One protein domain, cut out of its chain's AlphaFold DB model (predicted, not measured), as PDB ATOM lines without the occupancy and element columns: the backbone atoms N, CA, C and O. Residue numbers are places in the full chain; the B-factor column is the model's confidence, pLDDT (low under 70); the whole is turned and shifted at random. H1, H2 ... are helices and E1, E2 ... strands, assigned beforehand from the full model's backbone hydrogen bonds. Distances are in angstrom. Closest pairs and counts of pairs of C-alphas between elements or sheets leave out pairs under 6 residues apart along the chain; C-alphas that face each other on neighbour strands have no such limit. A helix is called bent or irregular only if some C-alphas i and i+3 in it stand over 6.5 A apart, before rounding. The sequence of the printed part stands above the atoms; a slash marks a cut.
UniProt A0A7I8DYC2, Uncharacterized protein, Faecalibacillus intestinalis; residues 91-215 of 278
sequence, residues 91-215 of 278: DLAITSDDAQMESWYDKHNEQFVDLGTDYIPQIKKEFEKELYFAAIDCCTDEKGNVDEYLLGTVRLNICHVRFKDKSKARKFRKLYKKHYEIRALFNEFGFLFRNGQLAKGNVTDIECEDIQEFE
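This is residues 91 to 215 of the 278 residues of an uncharacterized protein of Faecalibacillus intestinalis (UniProt A0A7I8DYC2). A long, twisted antiparallel sheet has the bent helix H2 running along one face; H4 and H5 form a corner at one end of its long strands, and the short H1 and H3 sit at the other end. After E4, residues 206 to 215 run on as a tail with no named element. The printed part has 125 residues, with five named helices and four named strands in the order E1 H1 H2 H3 E2 H4 H5 E3 E4, and the sheet's order is E1 E2 E4 E3. Its class is mixed, helices and strands. It is only just compact, close to loose, with a radius of gyration of the C-alphas of 16.5 A and spans of 47 by 34 by 22 A.

Start at E1, residues 92 to 100, an edge strand antiparallel to E2, residues 154 to 163; look for N 95 and O 160, 2.9 A apart. E2 is also antiparallel to E4, residues 197 to 205, with N 159 and O 200 at 2.9 A. E4 forms a hairpin with the other edge strand, E3, residues 191 to 194, where N 192 and O 199 are 2.8 A apart. Next find H1, residues 101 to 104, and H3, residues 148 to 153, which touch at the C-alphas of Met 101 and Leu 151, 4.7 A; both only graze the sheet. H2, residues 121 to 139, was assigned as one helix by its hydrogen bonds but is bent, with C-alphas 129 and 132 6.9 A apart. Its arms, H2a, residues 121 to 129, and H2b, residues 132 to 139, lie on the same face of the sheet, at heights of 9.5 A and 9.0 A. H4, residues 166 to 178, and H5, residues 180 to 188, touch only at the corner, with the C-alphas of Tyr 176 and Ile 182 closest at 5.6 A, and are about perpendicular at 80 degrees. H5 and the arms of H2 are on opposite faces. E2, H4, H5 and E3 make a split strand-helix-strand unit, two strands running the same way with E4 between them, and its crossover is right-handed. Every O i to N i+4 pair is within hydrogen-bond range in H2a, H2b, H4 and H5; H3 has 1 of 2, and H1 is too short for one.

Find C-alpha 92 at (288.065, 87.934, 265.546), where E1 begins its 26.3 A. H2a starts at C-alpha 121, at (301.174, 75.691, 267.266). E2 is 30.0 A long, H4 18.3 A and E4 26.8 A, ending at C-alpha 205, at (315.739, 98.109, 270.947).

The farthest C-alphas, His 108 and Lys 178, are 50.2 A apart. The printed part has no cut, and the link from H1 to H2, 16 residues, is long. In this predicted model, residues 208 to 211 have pLDDT under 70.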
ATOM      1  N   ASP A  91     283.894  88.191 265.109       92.75
ATOM      2  CA  ASP A  91     284.543  87.351 264.101       92.75
ATOM      3  C   ASP A  91     286.042  87.151 264.356       92.75
ATOM      4  O   ASP A  91     286.667  86.319 263.690       92.75
ATOM      5  N   LEU A  92     286.628  87.888 265.299       91.44
ATOM      6  CA  LEU A  92     288.065  87.934 265.546       91.44
ATOM      7  C   LEU A  92     288.402  87.398 266.944       91.44
ATOM      8  O   LEU A  92     287.628  87.505 267.896       91.44
ATOM      9  N   ALA A  93     289.558  86.750 267.066       89.62
ATOM     10  CA  ALA A  93     290.248  86.551 268.335       89.62
ATOM     11  C   ALA A  93     291.671  87.068 268.147       89.62
ATOM     12  O   ALA A  93     292.363  86.581 267.253       89.62
ATOM     13  N   ILE A  94     292.071  88.044 268.948       88.25
ATOM     14  CA  ILE A  94     293.399  88.648 268.892       88.25
ATOM     15  C   ILE A  94     294.170  88.152 270.114       88.25
ATOM     16  O   ILE A  94     293.617  88.080 271.210       88.25
ATOM     17  N   THR A  95     295.414  87.745 269.898       88.25
ATOM     18  CA  THR A  95     296.358  87.351 270.945       88.25
ATOM     19  C   THR A  95     297.645  88.109 270.690       88.25
ATOM     20  O   THR A  95     298.211  87.973 269.602       88.25
ATOM     21  N   SER A  96     298.094  88.892 271.659       87.12
ATOM     22  CA  SER A  96     299.297  89.708 271.555       87.12
ATOM     23  C   SER A  96     300.093  89.652 272.846       87.12
ATOM     24  O   SER A  96     299.498  89.676 273.918       87.12
ATOM     25  N   ASP A  97     301.411  89.621 272.704       87.31
ATOM     26  CA  ASP A  97     302.367  89.806 273.786       87.31
ATOM     27  C   ASP A  97     303.312  90.930 273.364       87.31
ATOM     28  O   ASP A  97     303.802  90.948 272.228       87.31
ATOM     29  N   ASP A  98     303.533  91.871 274.272       87.06
ATOM     30  CA  ASP A  98     304.405  93.013 274.061       87.06
ATOM     31  C   ASP A  98     305.091  93.385 275.374       87.06
ATOM     32  O   ASP A  98     304.442  93.821 276.325       87.06
ATOM     33  N   ALA A  99     306.393  93.132 275.447       89.12
ATOM     34  CA  ALA A  99     307.207  93.400 276.623       89.12
ATOM     35  C   ALA A  99     308.701  93.430 276.268       89.12
ATOM     36  O   ALA A  99     309.110  93.137 275.142       89.12
ATOM     37  N   GLN A 100     309.522  93.778 277.257       93.50
ATOM     38  CA  GLN A 100     310.979  93.633 277.226       93.50
ATOM     39  C   GLN A 100     311.396  92.187 277.514       93.50
ATOM     40  O   GLN A 100     310.714  91.488 278.272       93.50
ATOM     41  N   MET A 101     312.534  91.752 276.966       94.62
ATOM     42  CA  MET A 101     313.057  90.385 277.091       94.62
ATOM     43  C   MET A 101     313.244  89.923 278.543       94.62
ATOM     44  O   MET A 101     313.137  88.727 278.815       94.62
ATOM     45  N   GLU A 102     313.401  90.850 279.491       94.50
ATOM     46  CA  GLU A 102     313.366  90.578 280.932       94.50
ATOM     47  C   GLU A 102     312.098  89.819 281.369       94.50
ATOM     48  O   GLU A 102     312.181  88.913 282.199       94.50
ATOM     49  N   SER A 103     310.936  90.118 280.779       92.31
ATOM     50  CA  SER A 103     309.665  89.445 281.099       92.31
ATOM     51  C   SER A 103     309.626  87.983 280.646       92.31
ATOM     52  O   SER A 103     308.835  87.197 281.169       92.31
ATOM     53  N   TRP A 104     310.498  87.604 279.706       93.00
ATOM     54  CA  TRP A 104     310.654  86.226 279.243       93.00
ATOM     55  C   TRP A 104     311.939  85.567 279.749       93.00
ATOM     56  O   TRP A 104     312.316  84.512 279.239       93.00
ATOM     57  N   TYR A 105     312.606  86.144 280.750       94.44
ATOM     58  CA  TYR A 105     313.804  85.565 281.345       94.44
ATOM     59  C   TYR A 105     313.580  85.192 282.814       94.44
ATOM     60  O   TYR A 105     313.347  86.033 283.683       94.44
ATOM     61  N   ASP A 106     313.683  83.899 283.115       93.06
ATOM     62  CA  ASP A 106     313.639  83.386 284.477       93.06
ATOM     63  C   ASP A 106     315.009  83.569 285.139       93.06
ATOM     64  O   ASP A 106     315.894  82.716 285.035       93.06
ATOM     65  N   LYS A 107     315.167  84.678 285.868       89.62
ATOM     66  CA  LYS A 107     316.398  84.995 286.611       89.62
ATOM     67  C   LYS A 107     316.773  83.949 287.663       89.62
ATOM     68  O   LYS A 107     317.931  83.889 288.054       89.62
ATOM     69  N   HIS A 108     315.825  83.152 288.167       91.12
ATOM     70  CA  HIS A 108     316.132  82.142 289.183       91.12
ATOM     71  C   HIS A 108     316.778  80.897 288.576       91.12
ATOM     72  O   HIS A 108     317.667  80.308 289.187       91.12
ATOM     73  N   ASN A 109     316.316  80.504 287.388       92.75
ATOM     74  CA  ASN A 109     316.792  79.318 286.676       92.75
ATOM     75  C   ASN A 109     317.763  79.643 285.526       92.75
ATOM     76  O   ASN A 109     318.207  78.719 284.852       92.75
ATOM     77  N   GLU A 110     318.074  80.926 285.312       90.44
ATOM     78  CA  GLU A 110     318.973  81.440 284.269       90.44
ATOM     79  C   GLU A 110     318.604  80.944 282.861       90.44
ATOM     80  O   GLU A 110     319.439  80.456 282.099       90.44
ATOM     81  N   GLN A 111     317.317  81.029 282.513       92.88
ATOM     82  CA  GLN A 111     316.807  80.535 281.233       92.88
ATOM     83  C   GLN A 111     315.675  81.405 280.685       92.88
ATOM     84  O   GLN A 111     314.882  81.970 281.437       92.88
ATOM     85  N   PHE A 112     315.558  81.450 279.361       91.50
ATOM     86  CA  PHE A 112     314.406  82.052 278.701       91.50
ATOM     87  C   PHE A 112     313.180  81.132 278.785       91.50
ATOM     88  O   PHE A 112     313.298  79.911 278.658       91.50
ATOM     89  N   VAL A 113     312.001  81.712 279.019       90.56
ATOM     90  CA  VAL A 113     310.730  80.980 279.127       90.56
ATOM     91  C   VAL A 113     310.032  80.906 277.777       90.56
ATOM     92  O   VAL A 113     309.877  81.922 277.102       90.56
ATOM     93  N   ASP A 114     309.560  79.717 277.405       84.88
ATOM     94  CA  ASP A 114     308.837  79.505 276.151       84.88
ATOM     95  C   ASP A 114     307.673  80.494 275.972       84.88
ATOM     96  O   ASP A 114     306.958  80.819 276.924       84.88
ATOM     97  N   LEU A 115     307.397  80.868 274.717       83.06
ATOM     98  CA  LEU A 115     306.181  81.609 274.380       83.06
ATOM     99  C   LEU A 115     304.931  80.885 274.910       83.06
ATOM    100  O   LEU A 115     304.844  79.650 274.875       83.06
ATOM    101  N   GLY A 116     303.935  81.652 275.352       77.00
ATOM    102  CA  GLY A 116     302.709  81.129 275.954       77.00
ATOM    103  C   GLY A 116     301.927  80.145 275.069       77.00
ATOM    104  O   GLY A 116     302.142  80.006 273.861       77.00
ATOM    105  N   THR A 117     300.977  79.431 275.676       74.06
ATOM    106  CA  THR A 117     300.135  78.437 274.980       74.06
ATOM    107  C   THR A 117     298.967  79.038 274.198       74.06
ATOM    108  O   THR A 117     298.231  78.300 273.540       74.06
ATOM    109  N   ASP A 118     298.784  80.355 274.259       80.69
ATOM    110  CA  ASP A 118     297.648  81.044 273.641       80.69
ATOM    111  C   ASP A 118     297.774  81.135 272.112       80.69
ATOM    112  O   ASP A 118     296.776  81.225 271.384       80.69
ATOM    113  N   TYR A 119     298.994  80.992 271.594       83.38
ATOM    114  CA  TYR A 119     299.255  80.884 270.166       83.38
ATOM    115  C   TYR A 119     298.975  79.479 269.638       83.38
ATOM    116  O   TYR A 119     299.382  78.459 270.198       83.38
ATOM    117  N   ILE A 120     298.342  79.408 268.464       84.44
ATOM    118  CA  ILE A 120     298.201  78.125 267.772       84.44
ATOM    119  C   ILE A 120     299.592  77.584 267.387       84.44
ATOM    120  O   ILE A 120     300.447  78.369 266.969       84.44
ATOM    121  N   PRO A 121     299.828  76.257 267.419       86.75
ATOM    122  CA  PRO A 121     301.174  75.691 267.266       86.75
ATOM    123  C   PRO A 121     301.918  76.094 265.986       86.75
ATOM    124  O   PRO A 121     303.141  76.109 265.956       86.75
ATOM    125  N   GLN A 122     301.186  76.379 264.908       85.56
ATOM    126  CA  GLN A 122     301.769  76.801 263.632       85.56
ATOM    127  C   GLN A 122     302.335  78.221 263.700       85.56
ATOM    128  O   GLN A 122     303.422  78.448 263.190       85.56
ATOM    129  N   ILE A 123     301.614  79.135 264.352       87.00
ATOM    130  CA  ILE A 123     302.026  80.532 264.519       87.00
ATOM    131  C   ILE A 123     303.116  80.634 265.579       87.00
ATOM    132  O   ILE A 123     304.122  81.290 265.343       87.00
ATOM    133  N   LYS A 124     302.976  79.893 266.688       88.62
ATOM    134  CA  LYS A 124     304.020  79.800 267.715       88.62
ATOM    135  C   LYS A 124     305.368  79.411 267.103       88.62
ATOM    136  O   LYS A 124     306.345  80.110 267.312       88.62
ATOM    137  N   LYS A 125     305.400  78.375 266.257       87.31
ATOM    138  CA  LYS A 125     306.628  77.957 265.558       87.31
ATOM    139  C   LYS A 125     307.215  79.027 264.641       87.31
ATOM    140  O   LYS A 125     308.424  79.047 264.447       87.31
ATOM    141  N   GLU A 126     306.380  79.852 264.016       85.56
ATOM    142  CA  GLU A 126     306.859  80.942 263.162       85.56
ATOM    143  C   GLU A 126     307.461  82.069 264.001       85.56
ATOM    144  O   GLU A 126     308.559  82.519 263.685       85.56
ATOM    145  N   PHE A 127     306.807  82.449 265.101       89.12
ATOM    146  CA  PHE A 127     307.352  83.416 266.054       89.12
ATOM    147  C   PHE A 127     308.639  82.917 266.706       89.12
ATOM    148  O   PHE A 127     309.613  83.658 266.750       89.12
ATOM    149  N   GLU A 128     308.687  81.654 267.126       88.81
ATOM    150  CA  GLU A 128     309.894  81.036 267.679       88.81
ATOM    151  C   GLU A 128     311.048  81.085 266.683       88.81
ATOM    152  O   GLU A 128     312.124  81.577 267.002       88.81
ATOM    153  N   LYS A 129     310.807  80.621 265.454       82.56
ATOM    154  CA  LYS A 129     311.844  80.493 264.431       82.56
ATOM    155  C   LYS A 129     312.446  81.832 264.000       82.56
ATOM    156  O   LYS A 129     313.629  81.856 263.677       82.56
ATOM    157  N   GLU A 130     311.635  82.881 263.879       80.56
ATOM    158  CA  GLU A 130     312.066  84.139 263.250       80.56
ATOM    159  C   GLU A 130     312.278  85.286 264.243       80.56
ATOM    160  O   GLU A 130     313.126  86.130 263.982       80.56
ATOM    161  N   LEU A 131     311.534  85.339 265.351       88.44
ATOM    162  CA  LEU A 131     311.469  86.534 266.201       88.44
ATOM    163  C   LEU A 131     311.965  86.282 267.618       88.44
ATOM    164  O   LEU A 131     312.845  86.984 268.091       88.44
ATOM    165  N   TYR A 132     311.435  85.266 268.289       90.88
ATOM    166  CA  TYR A 132     311.758  85.009 269.689       90.88
ATOM    167  C   TYR A 132     313.227  84.606 269.867       90.88
ATOM    168  O   TYR A 132     313.916  85.180 270.704       90.88
ATOM    169  N   PHE A 133     313.748  83.698 269.031       91.38
ATOM    170  CA  PHE A 133     315.178  83.378 269.074       91.38
ATOM    171  C   PHE A 133     316.056  84.534 268.592       91.38
ATOM    172  O   PHE A 133     317.145  84.698 269.119       91.38
ATOM    173  N   ALA A 134     315.577  85.382 267.676       90.62
ATOM    174  CA  ALA A 134     316.312  86.589 267.300       90.62
ATOM    175  C   ALA A 134     316.409  87.585 268.471       90.62
ATOM    176  O   ALA A 134     317.466  88.165 268.691       90.62
ATOM    177  N   ALA A 135     315.341  87.740 269.259       92.38
ATOM    178  CA  ALA A 135     315.351  88.568 270.462       92.38
ATOM    179  C   ALA A 135     316.274  87.998 271.551       92.38
ATOM    180  O   ALA A 135     316.984  88.755 272.211       92.38
ATOM    181  N   ILE A 136     316.310  86.669 271.703       93.56
ATOM    182  CA  ILE A 136     317.284  85.988 272.569       93.56
ATOM    183  C   ILE A 136     318.707  86.262 272.088       93.56
ATOM    184  O   ILE A 136     319.529  86.685 272.893       93.56
ATOM    185  N   ASP A 137     318.980  86.086 270.793       92.50
ATOM    186  CA  ASP A 137     320.303  86.313 270.206       92.50
ATOM    187  C   ASP A 137     320.774  87.761 270.428       92.50
ATOM    188  O   ASP A 137     321.952  87.982 270.698       92.50
ATOM    189  N   CYS A 138     319.867  88.746 270.395       92.62
ATOM    190  CA  CYS A 138     320.179  90.132 270.759       92.62
ATOM    191  C   CYS A 138     320.615  90.289 272.222       92.62
ATOM    192  O   CYS A 138     321.383  91.194 272.519       92.62
ATOM    193  N   CYS A 139     320.142  89.432 273.127       94.00
ATOM    194  CA  CYS A 139     320.430  89.503 274.559       94.00
ATOM    195  C   CYS A 139     321.575  88.580 274.999       94.00
ATOM    196  O   CYS A 139     321.920  88.576 276.180       94.00
ATOM    197  N   THR A 140     322.131  87.759 274.104       93.19
ATOM    198  CA  THR A 140     323.127  86.738 274.458       93.19
ATOM    199  C   THR A 140     324.416  86.874 273.665       93.19
ATOM    200  O   THR A 140     324.397  87.076 272.454       93.19
ATOM    201  N   ASP A 141     325.556  86.686 274.332       89.69
ATOM    202  CA  ASP A 141     326.847  86.582 273.650       89.69
ATOM    203  C   ASP A 141     327.036  85.213 272.953       89.69
ATOM    204  O   ASP A 141     326.271  84.268 273.145       89.69
ATOM    205  N   GLU A 142     328.115  85.059 272.174       84.88
ATOM    206  CA  GLU A 142     328.443  83.799 271.473       84.88
ATOM    207  C   GLU A 142     328.637  82.582 272.406       84.88
ATOM    208  O   GLU A 142     328.699  81.441 271.943       84.88
ATOM    209  N   LYS A 143     328.787  82.806 273.717       86.00
ATOM    210  CA  LYS A 143     328.939  81.762 274.740       86.00
ATOM    211  C   LYS A 143     327.625  81.474 275.471       86.00
ATOM    212  O   LYS A 143     327.618  80.583 276.321       86.00
ATOM    213  N   GLY A 144     326.547  82.183 275.135       82.69
ATOM    214  CA  GLY A 144     325.235  82.072 275.764       82.69
ATOM    215  C   GLY A 144     325.110  82.826 277.088       82.69
ATOM    216  O   GLY A 144     324.165  82.563 277.826       82.69
ATOM    217  N   ASN A 145     326.041  83.729 277.418       90.38
ATOM    218  CA  ASN A 145     325.876  84.598 278.582       90.38
ATOM    219  C   ASN A 145     324.876  85.698 278.245       90.38
ATOM    220  O   ASN A 145     324.982  86.332 277.195       90.38
ATOM    221  N   VAL A 146     323.936  85.925 279.155       94.44
ATOM    222  CA  VAL A 146     322.904  86.946 279.006       94.44
ATOM    223  C   VAL A 146     323.441  88.306 279.436       94.44
ATOM    224  O   VAL A 146     324.068  88.430 280.489       94.44
ATOM    225  N   ASP A 147     323.170  89.324 278.629       93.94
ATOM    226  CA  ASP A 147     323.380  90.721 278.980       93.94
ATOM    227  C   ASP A 147     322.106  91.277 279.640       93.94
ATOM    228  O   ASP A 147     321.075  91.461 278.991       93.94
ATOM    229  N   GLU A 148     322.166  91.525 280.953       91.12
ATOM    230  CA  GLU A 148     321.029  92.047 281.725       91.12
ATOM    231  C   GLU A 148     320.572  93.433 281.262       91.12
ATOM    232  O   GLU A 148     319.399  93.763 281.425       91.12
ATOM    233  N   TYR A 149     321.472  94.236 280.686       92.12
ATOM    234  CA  TYR A 149     321.094  95.521 280.111       92.12
ATOM    235  C   TYR A 149     320.203  95.303 278.890       92.12
ATOM    236  O   TYR A 149     319.109  95.856 278.822       92.12
ATOM    237  N   LEU A 150     320.623  94.416 277.983       93.75
ATOM    238  CA  LEU A 150     319.873  94.113 276.762       93.75
ATOM    239  C   LEU A 150     318.535  93.428 277.057       93.75
ATOM    240  O   LEU A 150     317.563  93.682 276.353       93.75
ATOM    241  N   LEU A 151     318.419  92.650 278.141       93.69
ATOM    242  CA  LEU A 151     317.110  92.160 278.595       93.69
ATOM    243  C   LEU A 151     316.114  93.298 278.869       93.69
ATOM    244  O   LEU A 151     314.918  93.130 278.631       93.69
ATOM    245  N   GLY A 152     316.604  94.419 279.400       92.69
ATOM    246  CA  GLY A 152     315.805  95.595 279.732       92.69
ATOM    247  C   GLY A 152     315.563  96.541 278.556       92.69
ATOM    248  O   GLY A 152     314.705  97.408 278.670       92.69
ATOM    249  N   THR A 153     316.270  96.403 277.434       91.75
ATOM    250  CA  THR A 153     316.116  97.308 276.278       91.75
ATOM    251  C   THR A 153     315.535  96.622 275.044       91.75
ATOM    252  O   THR A 153     314.811  97.251 274.272       91.75
ATOM    253  N   VAL A 154     315.760  95.319 274.868       93.56
ATOM    254  CA  VAL A 154     315.200  94.553 273.750       93.56
ATOM    255  C   VAL A 154     313.730  94.236 274.026       93.56
ATOM    256  O   VAL A 154     313.400  93.534 274.981       93.56
ATOM    257  N   ARG A 155     312.838  94.721 273.161       90.81
ATOM    258  CA  ARG A 155     311.387  94.499 273.173       90.81
ATOM    259  C   ARG A 155     311.006  93.471 272.111       90.81
ATOM    260  O   ARG A 155     311.429  93.565 270.958       90.81
ATOM    261  N   LEU A 156     310.188  92.496 272.494       91.44
ATOM    262  CA  LEU A 156     309.544  91.562 271.575       91.44
ATOM    263  C   LEU A 156     308.055  91.896 271.526       91.44
ATOM    264  O   LEU A 156     307.348  91.752 272.518       91.44
ATOM    265  N   ASN A 157     307.568  92.284 270.355       87.94
ATOM    266  CA  ASN A 157     306.145  92.476 270.113       87.94
ATOM    267  C   ASN A 157     305.687  91.416 269.115       87.94
ATOM    268  O   ASN A 157     306.226  91.300 268.014       87.94
ATOM    269  N   ILE A 158     304.707  90.609 269.509       89.12
ATOM    270  CA  ILE A 158     304.090  89.592 268.660       89.12
ATOM    271  C   ILE A 158     302.573  89.676 268.771       89.12
ATOM    272  O   ILE A 158     302.000  89.760 269.851       89.12
ATOM    273  N   CYS A 159     301.886  89.600 267.636       88.94
ATOM    274  CA  CYS A 159     300.432  89.663 267.578       88.94
ATOM    275  C   CYS A 159     299.890  88.687 266.538       88.94
ATOM    276  O   CYS A 159     300.403  88.567 265.428       88.94
ATOM    277  N   HIS A 160     298.820  87.981 266.882       90.75
ATOM    278  CA  HIS A 160     298.163  87.003 266.032       90.75
ATOM    279  C   HIS A 160     296.650  87.215 266.033       90.75
ATOM    280  O   HIS A 160     296.010  87.277 267.081       90.75
ATOM    281  N   VAL A 161     296.067  87.228 264.834       91.88
ATOM    282  CA  VAL A 161     294.622  87.309 264.630       91.88
ATOM    283  C   VAL A 161     294.084  85.985 264.108       91.88
ATOM    284  O   VAL A 161     294.362  85.567 262.978       91.88
ATOM    285  N   ARG A 162     293.222  85.359 264.909       90.00
ATOM    286  CA  ARG A 162     292.445  84.182 264.528       90.00
ATOM    287  C   ARG A 162     291.063  84.584 264.032       90.00
ATOM    288  O   ARG A 162     290.230  85.067 264.796       90.00
ATOM    289  N   PHE A 163     290.757  84.246 262.782       92.12
ATOM    290  CA  PHE A 163     289.409  84.429 262.240       92.12
ATOM    291  C   PHE A 163     288.454  83.315 262.707       92.12
ATOM    292  O   PHE A 163     288.617  82.148 262.333       92.12
ATOM    293  N   LYS A 164     287.438  83.673 263.500       92.06
ATOM    294  CA  LYS A 164     286.374  82.773 263.980       92.06
ATOM    295  C   LYS A 164     285.395  82.419 262.851       92.06
ATOM    296  O   LYS A 164     285.077  81.241 262.668       92.06
ATOM    297  N   ASP A 165     284.986  83.396 262.036       92.75
ATOM    298  CA  ASP A 165     284.156  83.151 260.845       92.75
ATOM    299  C   ASP A 165     285.016  82.671 259.661       92.75
ATOM    300  O   ASP A 165     285.684  83.438 258.960       92.75
ATOM    301  N   LYS A 166     284.953  81.364 259.381       91.50
ATOM    302  CA  LYS A 166     285.697  80.725 258.280       91.50
ATOM    303  C   LYS A 166     285.279  81.217 256.888       91.50
ATOM    304  O   LYS A 166     286.104  81.195 255.968       91.50
ATOM    305  N   SER A 167     284.022  81.620 256.705       93.31
ATOM    306  CA  SER A 167     283.486  82.106 255.431       93.31
ATOM    307  C   SER A 167     284.016  83.503 255.126       93.31
ATOM    308  O   SER A 167     284.608  83.705 254.057       93.31
ATOM    309  N   LYS A 168     283.896  84.437 256.083       94.12
ATOM    310  CA  LYS A 168     284.497  85.776 255.980       94.12
ATOM    311  C   LYS A 168     286.014  85.669 255.807       94.12
ATOM    312  O   LYS A 168     286.545  86.213 254.841       94.12
ATOM    313  N   ALA A 169     286.691  84.833 256.595       93.94
ATOM    314  CA  ALA A 169     288.133  84.602 256.462       93.94
ATOM    315  C   ALA A 169     288.543  84.127 255.058       93.94
ATOM    316  O   ALA A 169     289.545  84.570 254.499       93.94
ATOM    317  N   ARG A 170     287.778  83.212 254.443       94.56
ATOM    318  CA  ARG A 170     288.063  82.741 253.077       94.56
ATOM    319  C   ARG A 170     287.908  83.854 252.045       94.56
ATOM    320  O   ARG A 170     288.683  83.885 251.090       94.56
ATOM    321  N   LYS A 171     286.909  84.725 252.197       95.81
ATOM    322  CA  LYS A 171     286.712  85.882 251.311       95.81
ATOM    323  C   LYS A 171     287.844  86.890 251.485       95.81
ATOM    324  O   LYS A 171     288.474  87.246 250.496       95.81
ATOM    325  N   PHE A 172     288.168  87.236 252.725       96.00
ATOM    326  CA  PHE A 172     289.240  88.166 253.047       96.00
ATOM    327  C   PHE A 172     290.598  87.709 252.498       96.00
ATOM    328  O   PHE A 172     291.255  88.453 251.783       96.00
ATOM    329  N   ARG A 173     290.970  86.431 252.673       94.75
ATOM    330  CA  ARG A 173     292.204  85.870 252.079       94.75
ATOM    331  C   ARG A 173     292.256  85.993 250.555       94.75
ATOM    332  O   ARG A 173     293.329  86.179 249.986       94.75
ATOM    333  N   LYS A 174     291.113  85.857 249.870       95.06
ATOM    334  CA  LYS A 174     291.050  86.061 248.414       95.06
ATOM    335  C   LYS A 174     291.281  87.525 248.055       95.06
ATOM    336  O   LYS A 174     291.977  87.773 247.076       95.06
ATOM    337  N   LEU A 175     290.729  88.455 248.835       95.56
ATOM    338  CA  LEU A 175     290.953  89.888 248.650       95.56
ATOM    339  C   LEU A 175     292.410  90.255 248.899       95.56
ATOM    340  O   LEU A 175     293.038  90.784 247.992       95.56
ATOM    341  N   TYR A 176     292.977  89.844 250.035       95.00
ATOM    342  CA  TYR A 176     294.391  90.040 250.360       95.00
ATOM    343  C   TYR A 176     295.315  89.516 249.248       95.00
ATOM    344  O   TYR A 176     296.257  90.184 248.838       95.00
ATOM    345  N   LYS A 177     295.028  88.339 248.673       93.06
ATOM    346  CA  LYS A 177     295.813  87.802 247.548       93.06
ATOM    347  C   LYS A 177     295.627  88.590 246.244       93.06
ATOM    348  O   LYS A 177     296.545  88.638 245.430       93.06
ATOM    349  N   LYS A 178     294.444  89.155 246.005       95.56
ATOM    350  CA  LYS A 178     294.094  89.820 244.742       95.56
ATOM    351  C   LYS A 178     294.529  91.286 244.709       95.56
ATOM    352  O   LYS A 178     295.046  91.717 243.688       95.56
ATOM    353  N   HIS A 179     294.363  92.012 245.809       94.38
ATOM    354  CA  HIS A 179     294.531  93.464 245.886       94.38
ATOM    355  C   HIS A 179     295.850  93.822 246.568       94.38
ATOM    356  O   HIS A 179     296.134  93.341 247.666       94.38
ATOM    357  N   TYR A 180     296.686  94.591 245.873       93.50
ATOM    358  CA  TYR A 180     297.993  95.018 246.375       93.50
ATOM    359  C   TYR A 180     297.850  96.023 247.512       93.50
ATOM    360  O   TYR A 180     298.577  95.923 248.488       93.50
ATOM    361  N   GLU A 181     296.853  96.888 247.417       94.62
ATOM    362  CA  GLU A 181     296.483  97.928 248.367       94.62
ATOM    363  C   GLU A 181     296.285  97.332 249.761       94.62
ATOM    364  O   GLU A 181     296.905  97.759 250.729       94.62
ATOM    365  N   ILE A 182     295.498  96.252 249.842       95.56
ATOM    366  CA  ILE A 182     295.256  95.527 251.094       95.56
ATOM    367  C   ILE A 182     296.566  94.968 251.652       95.56
ATOM    368  O   ILE A 182     296.808  95.059 252.848       95.56
ATOM    369  N   ARG A 183     297.435  94.396 250.810       94.38
ATOM    370  CA  ARG A 183     298.727  93.885 251.290       94.38
ATOM    371  C   ARG A 183     299.624  95.007 251.787       94.38
ATOM    372  O   ARG A 183     300.227  94.830 252.830       94.38
ATOM    373  N   ALA A 184     299.694  96.115 251.057       90.06
ATOM    374  CA  ALA A 184     300.493  97.271 251.429       90.06
ATOM    375  C   ALA A 184     300.038  97.834 252.779       90.06
ATOM    376  O   ALA A 184     300.868  97.952 253.664       90.06
ATOM    377  N   LEU A 185     298.725  98.018 252.986       93.25
ATOM    378  CA  LEU A 185     298.164  98.433 254.276       93.25
ATOM    379  C   LEU A 185     298.632  97.526 255.425       93.25
ATOM    380  O   LEU A 185     299.160  98.009 256.416       93.25
ATOM    381  N   PHE A 186     298.456  96.206 255.316       93.06
ATOM    382  CA  PHE A 186     298.861  95.308 256.406       93.06
ATOM    383  C   PHE A 186     300.382  95.235 256.579       93.06
ATOM    384  O   PHE A 186     300.851  95.194 257.714       93.06
ATOM    385  N   ASN A 187     301.145  95.247 255.484       90.00
ATOM    386  CA  ASN A 187     302.605  95.239 255.529       90.00
ATOM    387  C   ASN A 187     303.157  96.499 256.203       90.00
ATOM    388  O   ASN A 187     304.098  96.378 256.980       90.00
ATOM    389  N   GLU A 188     302.550  97.663 255.946       88.38
ATOM    390  CA  GLU A 188     302.913  98.939 256.567       88.38
ATOM    391  C   GLU A 188     302.915  98.813 258.089       88.38
ATOM    392  O   GLU A 188     303.867  99.206 258.751       88.38
ATOM    393  N   PHE A 189     301.906  98.140 258.644       85.94
ATOM    394  CA  PHE A 189     301.771  97.884 260.080       85.94
ATOM    395  C   PHE A 189     302.435  96.580 260.558       85.94
ATOM    396  O   PHE A 189     302.195  96.131 261.679       85.94
ATOM    397  N   GLY A 190     303.278  95.954 259.731       85.69
ATOM    398  CA  GLY A 190     304.044  94.753 260.085       85.69
ATOM    399  C   GLY A 190     303.236  93.451 260.114       85.69
ATOM    400  O   GLY A 190     303.726  92.436 260.607       85.69
ATOM    401  N   PHE A 191     302.009  93.442 259.590       89.50
ATOM    402  CA  PHE A 191     301.153  92.259 259.544       89.50
ATOM    403  C   PHE A 191     301.307  91.484 258.235       89.50
ATOM    404  O   PHE A 191     301.083  91.989 257.135       89.50
ATOM    405  N   LEU A 192     301.578  90.187 258.359       87.94
ATOM    406  CA  LEU A 192     301.709  89.257 257.244       87.94
ATOM    407  C   LEU A 192     300.755  88.076 257.396       87.94
ATOM    408  O   LEU A 192     300.455  87.604 258.494       87.94
ATOM    409  N   PHE A 193     300.297  87.542 256.262       87.94
ATOM    410  CA  PHE A 193     299.557  86.286 256.270       87.94
ATOM    411  C   PHE A 193     300.502  85.098 256.433       87.94
ATOM    412  O   PHE A 193     301.302  84.797 255.544       87.94
ATOM    413  N   ARG A 194     300.329  84.352 257.523       81.94
ATOM    414  CA  ARG A 194     301.065  83.123 257.804       81.94
ATOM    415  C   ARG A 194     300.105  81.977 258.104       81.94
ATOM    416  O   ARG A 194     299.179  82.110 258.897       81.94
ATOM    417  N   ASN A 195     300.230  80.869 257.370       76.69
ATOM    418  CA  ASN A 195     299.313  79.717 257.445       76.69
ATOM    419  C   ASN A 195     297.810  80.081 257.390       76.69
ATOM    420  O   ASN A 195     296.951  79.427 257.980       76.69
ATOM    421  N   GLY A 196     297.471  81.139 256.649       80.81
ATOM    422  CA  GLY A 196     296.100  81.629 256.529       80.81
ATOM    423  C   GLY A 196     295.587  82.411 257.743       80.81
ATOM    424  O   GLY A 196     294.409  82.763 257.748       80.81
ATOM    425  N   GLN A 197     296.411  82.708 258.736       85.94
ATOM    426  CA  GLN A 197     296.115  83.696 259.773       85.94
ATOM    427  C   GLN A 197     296.912  84.969 259.504       85.94
ATOM    428  O   GLN A 197     297.824  84.957 258.678       85.94
ATOM    429  N   LEU A 198     296.536  86.057 260.166       91.25
ATOM    430  CA  LEU A 198     297.294  87.301 260.134       91.25
ATOM    431  C   LEU A 198     298.167  87.353 261.391       91.25
ATOM    432  O   LEU A 198     297.674  87.073 262.484       91.25
ATOM    433  N   ALA A 199     299.447  87.661 261.229       90.56
ATOM    434  CA  ALA A 199     300.401  87.746 262.325       90.56
ATOM    435  C   ALA A 199     301.359  88.922 262.104       90.56
ATOM    436  O   ALA A 199     301.787  89.157 260.975       90.56
ATOM    437  N   LYS A 200     301.686  89.631 263.180       88.31
ATOM    438  CA  LYS A 200     302.740  90.642 263.274       88.31
ATOM    439  C   LYS A 200     303.780  90.130 264.255       88.31
ATOM    440  O   LYS A 200     303.430  89.481 265.241       88.31
ATOM    441  N   GLY A 201     305.034  90.465 264.004       86.62
ATOM    442  CA  GLY A 201     305.958  90.576 265.108       86.62
ATOM    443  C   GLY A 201     307.267  91.245 264.733       86.62
ATOM    444  O   GLY A 201     307.661  91.255 263.566       86.62
ATOM    445  N   ASN A 202     307.891  91.839 265.737       86.38
ATOM    446  CA  ASN A 202     309.096  92.637 265.631       86.38
ATOM    447  C   ASN A 202     309.924  92.510 266.909       86.38
ATOM    448  O   ASN A 202     309.392  92.306 267.999       86.38
ATOM    449  N   VAL A 203     311.234  92.645 266.729       88.25
ATOM    450  CA  VAL A 203     312.215  92.792 267.801       88.25
ATOM    451  C   VAL A 203     312.791  94.190 267.651       88.25
ATOM    452  O   VAL A 203     313.260  94.529 266.562       88.25
ATOM    453  N   THR A 204     312.706  95.007 268.694       87.25
ATOM    454  CA  THR A 204     313.229  96.379 268.695       87.25
ATOM    455  C   THR A 204     314.101  96.610 269.916       87.25
ATOM    456  O   THR A 204     313.934  95.952 270.937       87.25
ATOM    457  N   ASP A 205     315.053  97.528 269.797       86.81
ATOM    458  CA  ASP A 205     315.739  98.109 270.947       86.81
ATOM    459  C   ASP A 205     315.043  99.434 271.255       86.81
ATOM    460  O   ASP A 205     315.065 100.342 270.422       86.81
ATOM    461  N   ILE A 206     314.393  99.524 272.417       82.69
ATOM    462  CA  ILE A 206     313.578 100.689 272.792       82.69
ATOM    463  C   ILE A 206     314.405 101.968 272.938       82.69
ATOM    464  O   ILE A 206     313.862 103.066 272.856       82.69
ATOM    465  N   GLU A 207     315.714 101.853 273.164       81.19
ATOM    466  CA  GLU A 207     316.599 103.015 273.272       81.19
ATOM    467  C   GLU A 207     317.044 103.540 271.903       81.19
ATOM    468  O   GLU A 207     317.561 104.653 271.801       81.19
ATOM    469  N   CYS A 208     316.829 102.748 270.852       68.88
ATOM    470  CA  CYS A 208     317.141 103.081 269.467       68.88
ATOM    471  C   CYS A 208     315.872 103.253 268.615       68.88
ATOM    472  O   CYS A 208     315.937 103.110 267.393       68.88
ATOM    473  N   GLU A 209     314.712 103.513 269.230       61.97
ATOM    474  CA  GLU A 209     313.473 103.750 268.488       61.97
ATOM    475  C   GLU A 209     313.531 105.103 267.762       61.97
ATOM    476  O   GLU A 209     313.265 106.166 268.321       61.97
ATOM    477  N   ASP A 210     313.908 105.042 266.484       63.41
ATOM    478  CA  ASP A 210     313.765 106.145 265.540       63.41
ATOM    479  C   ASP A 210     312.287 106.354 265.172       63.41
ATOM    480  O   ASP A 210     311.501 105.401 265.116       63.41
ATOM    481  N   ILE A 211     311.931 107.600 264.843       67.31
ATOM    482  CA  ILE A 211     310.631 107.949 264.252       67.31
ATOM    483  C   ILE A 211     310.409 107.082 263.006       67.31
ATOM    484  O   ILE A 211     311.195 107.149 262.054       67.31
ATOM    485  N   GLN A 212     309.339 106.282 262.992       72.38
ATOM    486  CA  GLN A 212     308.999 105.460 261.832       72.38
ATOM    487  C   GLN A 212     308.057 106.214 260.904       72.38
ATOM    488  O   GLN A 212     306.854 106.297 261.150       72.38
ATOM    489  N   GLU A 213     308.607 106.723 259.806       74.81
ATOM    490  CA  GLU A 213     307.813 107.319 258.734       74.81
ATOM    491  C   GLU A 213     307.012 106.257 257.968       74.81
ATOM    492  O   GLU A 213     307.428 105.102 257.827       74.81
ATOM    493  N   PHE A 214     305.871 106.673 257.417       79.06
ATOM    494  CA  PHE A 214     305.095 105.840 256.506       79.06
ATOM    495  C   PHE A 214     305.792 105.707 255.150       79.06
ATOM    496  O   PHE A 214     306.001 106.692 254.437       79.06
ATOM    497  N   GLU A 215     306.070 104.475 254.738       83.81
ATOM    498  CA  GLU A 215     306.577 104.165 253.400       83.81
ATOM    499  C   GLU A 215     305.431 104.019 252.389       83.81
ATOM    500  O   GLU A 215     305.592 104.273 251.188       83.81
TER     501      GLU A 215